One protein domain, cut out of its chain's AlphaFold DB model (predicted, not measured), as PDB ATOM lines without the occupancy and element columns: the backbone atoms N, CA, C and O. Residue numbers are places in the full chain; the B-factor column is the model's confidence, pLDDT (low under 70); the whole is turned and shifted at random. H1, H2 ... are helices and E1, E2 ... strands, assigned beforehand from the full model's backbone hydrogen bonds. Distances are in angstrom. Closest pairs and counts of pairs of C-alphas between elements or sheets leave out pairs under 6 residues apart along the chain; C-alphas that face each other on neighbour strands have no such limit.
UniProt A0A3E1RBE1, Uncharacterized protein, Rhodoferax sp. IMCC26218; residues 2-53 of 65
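What this domain is: This is residues 2 to 53 of the 65 residues of an uncharacterized protein of Rhodoferax sp. IMCC26218 (UniProt A0A3E1RBE1). A long hairpin of two antiparallel strands, E1 and E2, runs out from a small head made mostly of loops, with the short helix H1 in that head. The head lies where E1 begins and E2 ends, and it gathers residues 2 to 14, the link of residues 36 to 44, H1 and the tail of residues 50 to 53; the turn of the hairpin, residues 22 to 26, makes the other end of the long axis. The printed part has 52 residues with two named strands and one named helix, in the order E1, E2, H1 along the chain; the sheet has the order E1 - E2 and is antiparallel. The class is mixed, helices and strands, though under half of the residues are in named elements. The whole is loose, with a radius of gyration of the C-alphas of 12.4 A, and the C-alphas span 42 by 20 by 16 A, the outline of a rod whose length owes much to the hairpin.

Where its parts are: The printed part begins at Thr 2, with its C-alpha at (-13.516, 32.898, -19.451), and residues 2 to 14 hold no named element. Strand E1 is residues 15 to 21, from Tyr 15 to Arg 21, and measures 19.6 A from first to last C-alpha; C-alpha 15 is at (0.144, 35.110, -6.003). After the five residues of the turn comes strand E2, residues 27 to 35, from Met 27 to Cys 35, the longest strand by residues, with 19.8 A from first to last C-alpha. E2 bends by 81 degrees at residue 31, where the C-alpha of Gly 31 is at (9.162, 42.844, -11.130). Helix H1 is residues 45 to 49, from Ile 45 to Arg 49, and is 6.4 A long; its last C-alpha is at (-2.671, 31.147, -15.898).

How they stand to each other: E1 and E2 form a hairpin, joined by a tight link of 5 residues. They are antiparallel neighbours, with an angle of 148 degrees between their N-to-C directions. Near the turn, the C-alphas of Arg 21 and Met 27 face each other at 4.5 A; at the other end those of Tyr 15 and Cys 35 face each other at 4.2 A. About the bend of E2, C-alpha 19 faces C-alpha 29 at 4.5 A, while C-alpha 18 faces C-alpha 33 at 5.3 A. Among the backbone pairs within hydrogen-bond range are N 20 and O 28, 2.9 A, on the turn side of the bend, and N 16 and O 34, 2.9 A, beyond it. Outside the named strands there is a short pairing: residues 33 to 34 of E2 pair antiparallel with residues 41 to 42, a stretch too short to be named. The link from E2 to H1 is short, with 9 residues. The closest C-alphas of E2 and H1 are those of Cys 35 and Trp 48, 7.7 A apart, the one pair within 8 A, and their centres are 14.8 A apart. E1 and H1 are apart. In H1 every O i to N i+4 pair is within hydrogen-bond range.

The domain as a whole: The two C-alphas farthest apart are those of Thr 2 and Ser 24, at 43.0 A. The first and last printed C-alphas, those of Thr 2 and Thr 53, are 19.0 A apart. The printed part has no cut, and neither of its two links between named elements is long. It is one domain, residues 2 to 53 of a full chain of 65 residues. The mean pLDDT of the printed part is 92.6; residue 2 and residues 52 to 53 are under 70, where the model's confidence is low.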
ATOM      1  N   THR A   2     -13.645  32.318 -20.796       63.34
ATOM      2  CA  THR A   2     -13.516  32.898 -19.451       63.34
ATOM      3  C   THR A   2     -12.085  32.683 -18.967       63.34
ATOM      4  O   THR A   2     -11.660  31.542 -18.799       63.34
ATOM      5  N   THR A   3     -11.323  33.755 -18.770       71.75
ATOM      6  CA  THR A   3      -9.964  33.693 -18.219       71.75
ATOM      7  C   THR A   3     -10.030  33.231 -16.764       71.75
ATOM      8  O   THR A   3     -10.545  33.936 -15.897       71.75
ATOM      9  N   ILE A   4      -9.530  32.026 -16.479       84.25
ATOM     10  CA  ILE A   4      -9.515  31.486 -15.116       84.25
ATOM     11  C   ILE A   4      -8.306  32.068 -14.376       84.25
ATOM     12  O   ILE A   4      -7.160  31.800 -14.726       84.25
ATOM     13  N   ASN A   5      -8.557  32.853 -13.327       91.94
ATOM     14  CA  ASN A   5      -7.514  33.412 -12.462       91.94
ATOM     15  C   ASN A   5      -7.006  32.368 -11.455       91.94
ATOM     16  O   ASN A   5      -7.293  32.444 -10.261       91.94
ATOM     17  N   LYS A   6      -6.272  31.368 -11.949       95.69
ATOM     18  CA  LYS A   6      -5.602  30.360 -11.121       95.69
ATOM     19  C   LYS A   6      -4.258  29.963 -11.716       95.69
ATOM     20  O   LYS A   6      -4.066  30.032 -12.924       95.69
ATOM     21  N   CYS A   7      -3.370  29.457 -10.872       96.38
ATOM     22  CA  CYS A   7      -2.120  28.849 -11.292       96.38
ATOM     23  C   CYS A   7      -2.387  27.613 -12.160       96.38
ATOM     24  O   CYS A   7      -3.023  26.669 -11.686       96.38
ATOM     25  N   HIS A   8      -1.828  27.559 -13.368       94.88
ATOM     26  CA  HIS A   8      -1.942  26.390 -14.247       94.88
ATOM     27  C   HIS A   8      -1.334  25.127 -13.618       94.88
ATOM     28  O   HIS A   8      -1.828  24.027 -13.832       94.88
ATOM     29  N   ARG A   9      -0.275  25.287 -12.808       95.00
ATOM     30  CA  ARG A   9       0.496  24.168 -12.246       95.00
ATOM     31  C   ARG A   9      -0.134  23.545 -11.001       95.00
ATOM     32  O   ARG A   9      -0.014  22.346 -10.803       95.00
ATOM     33  N   CYS A  10      -0.734  24.354 -10.123       96.38
ATOM     34  CA  CYS A  10      -1.227  23.880  -8.819       96.38
ATOM     35  C   CYS A  10      -2.647  24.330  -8.455       96.38
ATOM     36  O   CYS A  10      -3.134  23.981  -7.386       96.38
ATOM     37  N   GLY A  11      -3.304  25.138  -9.289       95.88
ATOM     38  CA  GLY A  11      -4.671  25.600  -9.051       95.88
ATOM     39  C   GLY A  11      -4.835  26.694  -7.992       95.88
ATOM     40  O   GLY A  11      -5.956  27.156  -7.799       95.88
ATOM     41  N   ALA A  12      -3.761  27.152  -7.335       97.69
ATOM     42  CA  ALA A  12      -3.838  28.274  -6.398       97.69
ATOM     43  C   ALA A  12      -4.432  29.520  -7.076       97.69
ATOM     44  O   ALA A  12      -4.059  29.849  -8.198       97.69
ATOM     45  N   THR A  13      -5.323  30.228  -6.388       96.81
ATOM     46  CA  THR A  13      -6.040  31.405  -6.912       96.81
ATOM     47  C   THR A  13      -5.370  32.731  -6.556       96.81
ATOM     48  O   THR A  13      -5.911  33.796  -6.836       96.81
ATOM     49  N   SER A  14      -4.180  32.687  -5.951       96.94
ATOM     50  CA  SER A  14      -3.437  33.880  -5.551       96.94
ATOM     51  C   SER A  14      -1.927  33.751  -5.765       96.94
ATOM     52  O   SER A  14      -1.341  32.664  -5.840       96.94
ATOM     53  N   TYR A  15      -1.292  34.911  -5.871       97.50
ATOM     54  CA  TYR A  15       0.144  35.110  -6.003       97.50
ATOM     55  C   TYR A  15       0.542  36.382  -5.246       97.50
ATOM     56  O   TYR A  15      -0.318  37.159  -4.828       97.50
ATOM     57  N   LYS A  16       1.844  36.589  -5.049       97.25
ATOM     58  CA  LYS A  16       2.397  37.779  -4.391       97.25
ATOM     59  C   LYS A  16       3.571  38.357  -5.187       97.25
ATOM     60  O   LYS A  16       4.303  37.566  -5.782       97.25
ATOM     61  N   PRO A  17       3.798  39.680  -5.169       97.00
ATOM     62  CA  PRO A  17       5.016  40.257  -5.724       97.00
ATOM     63  C   PRO A  17       6.234  39.779  -4.933       97.00
ATOM     64  O   PRO A  17       6.174  39.576  -3.714       97.00
ATOM     65  N   VAL A  18       7.350  39.594  -5.626       97.19
ATOM     66  CA  VAL A  18       8.627  39.248  -5.009       97.19
ATOM     67  C   VAL A  18       9.386  40.534  -4.701       97.19
ATOM     68  O   VAL A  18       9.549  41.410  -5.549       97.19
ATOM     69  N   ILE A  19       9.852  40.646  -3.459       96.81
ATOM     70  CA  ILE A  19      10.756  41.710  -3.027       96.81
ATOM     71  C   ILE A  19      12.152  41.098  -2.909       96.81
ATOM     72  O   ILE A  19      12.325  40.095  -2.213       96.81
ATOM     73  N   LYS A  20      13.136  41.686  -3.592       94.44
ATOM     74  CA  LYS A  20      14.548  41.277  -3.549       94.44
ATOM     75  C   LYS A  20      15.409  42.454  -3.097       94.44
ATOM     76  O   LYS A  20      14.985  43.606  -3.167       94.44
ATOM     77  N   ARG A  21      16.616  42.159  -2.616       96.06
ATOM     78  CA  ARG A  21      17.637  43.190  -2.414       96.06
ATOM     79  C   ARG A  21      18.248  43.548  -3.762       96.06
ATOM     80  O   ARG A  21      18.540  42.643  -4.541       96.06
ATOM     81  N   ASP A  22      18.421  44.836  -4.023       91.75
ATOM     82  CA  ASP A  22      19.280  45.297  -5.111       91.75
ATOM     83  C   ASP A  22      20.765  45.217  -4.710       91.75
ATOM     84  O   ASP A  22      21.106  44.811  -3.596       91.75
ATOM     85  N   GLU A  23      21.656  45.612  -5.619       92.75
ATOM     86  CA  GLU A  23      23.112  45.605  -5.409       92.75
ATOM     87  C   GLU A  23      23.558  46.497  -4.238       92.75
ATOM     88  O   GLU A  23      24.598  46.253  -3.631       92.75
ATOM     89  N   SER A  24      22.745  47.492  -3.865       94.19
ATOM     90  CA  SER A  24      22.975  48.348  -2.693       94.19
ATOM     91  C   SER A  24      22.440  47.747  -1.385       94.19
ATOM     92  O   SER A  24      22.544  48.358  -0.324       94.19
ATOM     93  N   GLY A  25      21.836  46.557  -1.443       93.75
ATOM     94  CA  GLY A  25      21.203  45.890  -0.308       93.75
ATOM     95  C   GLY A  25      19.789  46.387   0.006       93.75
ATOM     96  O   GLY A  25      19.177  45.904   0.967       93.75
ATOM     97  N   THR A  26      19.239  47.307  -0.792       96.00
ATOM     98  CA  THR A  26      17.919  47.912  -0.569       96.00
ATOM     99  C   THR A  26      16.813  46.962  -1.020       96.00
ATOM    100  O   THR A  26      16.861  46.416  -2.119       96.00
ATOM    101  N   MET A  27      15.788  46.768  -0.185       96.69
ATOM    102  CA  MET A  27      14.627  45.935  -0.524       96.69
ATOM    103  C   MET A  27      13.734  46.645  -1.549       96.69
ATOM    104  O   MET A  27      13.155  47.686  -1.240       96.69
ATOM    105  N   LYS A  28      13.596  46.075  -2.750       94.88
ATOM    106  CA  LYS A  28      12.783  46.622  -3.847       94.88
ATOM    107  C   LYS A  28      11.931  45.538  -4.520       94.88
ATOM    108  O   LYS A  28      12.318  44.364  -4.518       94.88
ATOM    109  N   PRO A  29      10.770  45.897  -5.101       93.94
ATOM    110  CA  PRO A  29      10.033  44.995  -5.980       93.94
ATOM    111  C   PRO A  29      10.929  44.508  -7.122       93.94
ATOM    112  O   PRO A  29      11.559  45.324  -7.791       93.94
ATOM    113  N   SER A  30      10.988  43.194  -7.351       94.25
ATOM    114  CA  SER A  30      11.850  42.621  -8.395       94.25
ATOM    115  C   SER A  30      11.226  42.633  -9.791       94.25
ATOM    116  O   SER A  30      11.888  42.270 -10.757       94.25
ATOM    117  N   GLY A  31       9.947  43.004  -9.902       94.44
ATOM    118  CA  GLY A  31       9.162  42.844 -11.130       94.44
ATOM    119  C   GLY A  31       8.656  41.414 -11.356       94.44
ATOM    120  O   GLY A  31       7.903  41.173 -12.295       94.44
ATOM    121  N   GLU A  32       9.012  40.468 -10.485       96.69
ATOM    122  CA  GLU A  32       8.484  39.107 -10.513       96.69
ATOM    123  C   GLU A  32       7.346  38.936  -9.506       96.69
ATOM    124  O   GLU A  32       7.262  39.601  -8.470       96.69
ATOM    125  N   ASN A  33       6.504  37.953  -9.782       97.44
ATOM    126  CA  ASN A  33       5.464  37.450  -8.911       97.44
ATOM    127  C   ASN A  33       5.738  35.984  -8.567       97.44
ATOM    128  O   ASN A  33       6.394  35.256  -9.310       97.44
ATOM    129  N   GLN A  34       5.216  35.542  -7.428       97.94
ATOM    130  CA  GLN A  34       5.330  34.178  -6.934       97.94
ATOM    131  C   GLN A  34       3.952  33.606  -6.613       97.94
ATOM    132  O   GLN A  34       3.205  34.164  -5.807       97.94
ATOM    133  N   CYS A  35       3.645  32.434  -7.169       98.00
ATOM    134  CA  CYS A  35       2.465  31.660  -6.795       98.00
ATOM    135  C   CYS A  35       2.527  31.264  -5.311       98.00
ATOM    136  O   CYS A  35       3.526  30.694  -4.862       98.00
ATOM    137  N   VAL A  36       1.463  31.506  -4.535       97.94
ATOM    138  CA  VAL A  36       1.497  31.196  -3.092       97.94
ATOM    139  C   VAL A  36       1.492  29.695  -2.803       97.94
ATOM    140  O   VAL A  36       2.039  29.291  -1.777       97.94
ATOM    141  N   GLY A  37       0.936  28.883  -3.712       97.94
ATOM    142  CA  GLY A  37       0.889  27.424  -3.609       97.94
ATOM    143  C   GLY A  37       2.227  26.783  -3.973       97.94
ATOM    144  O   GLY A  37       3.014  26.438  -3.097       97.94
ATOM    145  N   CYS A  38       2.516  26.665  -5.271       97.31
ATOM    146  CA  CYS A  38       3.690  25.939  -5.775       97.31
ATOM    147  C   CYS A  38       4.987  26.755  -5.872       97.31
ATOM    148  O   CYS A  38       5.982  26.246  -6.379       97.31
ATOM    149  N   LYS A  39       4.986  28.024  -5.442       97.56
ATOM    150  CA  LYS A  39       6.155  28.924  -5.474       97.56
ATOM    151  C   LYS A  39       6.732  29.216  -6.866       97.56
ATOM    152  O   LYS A  39       7.805  29.808  -6.943       97.56
ATOM    153  N   LEU A  40       6.009  28.875  -7.940       96.38
ATOM    154  CA  LEU A  40       6.338  29.267  -9.313       96.38
ATOM    155  C   LEU A  40       6.582  30.780  -9.385       96.38
ATOM    156  O   LEU A  40       5.707  31.546  -8.976       96.38
ATOM    157  N   ILE A  41       7.748  31.173  -9.900       97.12
ATOM    158  CA  ILE A  41       8.111  32.565 -10.182       97.12
ATOM    159  C   ILE A  41       7.737  32.884 -11.628       97.12
ATOM    160  O   ILE A  41       7.980  32.072 -12.518       97.12
ATOM    161  N   PHE A  42       7.129  34.041 -11.856       95.62
ATOM    162  CA  PHE A  42       6.699  34.495 -13.175       95.62
ATOM    163  C   PHE A  42       6.678  36.024 -13.232       95.62
ATOM    164  O   PHE A  42       6.435  36.682 -12.223       95.62
ATOM    165  N   THR A  43       6.907  36.606 -14.403       96.00
ATOM    166  CA  THR A  43       6.794  38.058 -14.634       96.00
ATOM    167  C   THR A  43       5.492  38.423 -15.344       96.00
ATOM    168  O   THR A  43       4.928  39.480 -15.084       96.00
ATOM    169  N   ASP A  44       4.973  37.516 -16.174       93.50
ATOM    170  CA  ASP A  44       3.716  37.664 -16.902       93.50
ATOM    171  C   ASP A  44       2.600  36.823 -16.266       93.50
ATOM    172  O   ASP A  44       2.759  35.626 -16.000       93.50
ATOM    173  N   ILE A  45       1.447  37.451 -16.043       92.94
ATOM    174  CA  ILE A  45       0.268  36.803 -15.476       92.94
ATOM    175  C   ILE A  45      -0.251  35.663 -16.359       92.94
ATOM    176  O   ILE A  45      -0.778  34.679 -15.835       92.94
ATOM    177  N   ASP A  46      -0.061  35.731 -17.676       92.56
ATOM    178  CA  ASP A  46      -0.542  34.687 -18.579       92.56
ATOM    179  C   ASP A  46       0.301  33.408 -18.481       92.56
ATOM    180  O   ASP A  46      -0.244  32.313 -18.607       92.56
ATOM    181  N   THR A  47       1.578  33.524 -18.101       92.25
ATOM    182  CA  THR A  47       2.438  32.380 -17.731       92.25
ATOM    183  C   THR A  47       1.986  31.726 -16.420       92.25
ATOM    184  O   THR A  47       2.151  30.524 -16.208       92.25
ATOM    185  N   TRP A  48       1.371  32.485 -15.509       95.19
ATOM    186  CA  TRP A  48       0.774  31.900 -14.310       95.19
ATOM    187  C   TRP A  48      -0.530  31.161 -14.623       95.19
ATOM    188  O   TRP A  48      -0.749  30.077 -14.078       95.19
ATOM    189  N   ARG A  49      -1.361  31.706 -15.520       94.44
ATOM    190  CA  ARG A  49      -2.671  31.147 -15.898       94.44
ATOM    191  C   ARG A  49      -2.601  29.956 -16.847       94.44
ATOM    192  O   ARG A  49      -3.445  29.069 -16.747       94.44
ATOM    193  N   ASN A  50      -1.611  29.926 -17.735       90.44
ATOM    194  CA  ASN A  50      -1.492  28.937 -18.803       90.44
ATOM    195  C   ASN A  50      -0.128  28.247 -18.768       90.44
ATOM    196  O   ASN A  50       0.848  28.809 -18.279       90.44
ATOM    197  N   VAL A  51      -0.056  27.030 -19.311       81.75
ATOM    198  CA  VAL A  51       1.232  26.403 -19.627       81.75
ATOM    199  C   VAL A  51       1.851  27.233 -20.750       81.75
ATOM    200  O   VAL A  51       1.239  27.365 -21.807       81.75
ATOM    201  N   SER A  52       3.013  27.843 -20.525       64.81
ATOM    202  CA  SER A  52       3.717  28.587 -21.571       64.81
ATOM    203  C   SER A  52       4.102  27.630 -22.699       64.81
ATOM    204  O   SER A  52       5.078  26.901 -22.580       64.81
ATOM    205  N   THR A  53       3.361  27.628 -23.804       55.44
ATOM    206  CA  THR A  53       3.665  26.834 -25.007       55.44
ATOM    207  C   THR A  53       4.767  27.492 -25.843       55.44
ATOM    208  O   THR A  53       4.648  27.604 -27.057       55.44
TER     209      THR A  53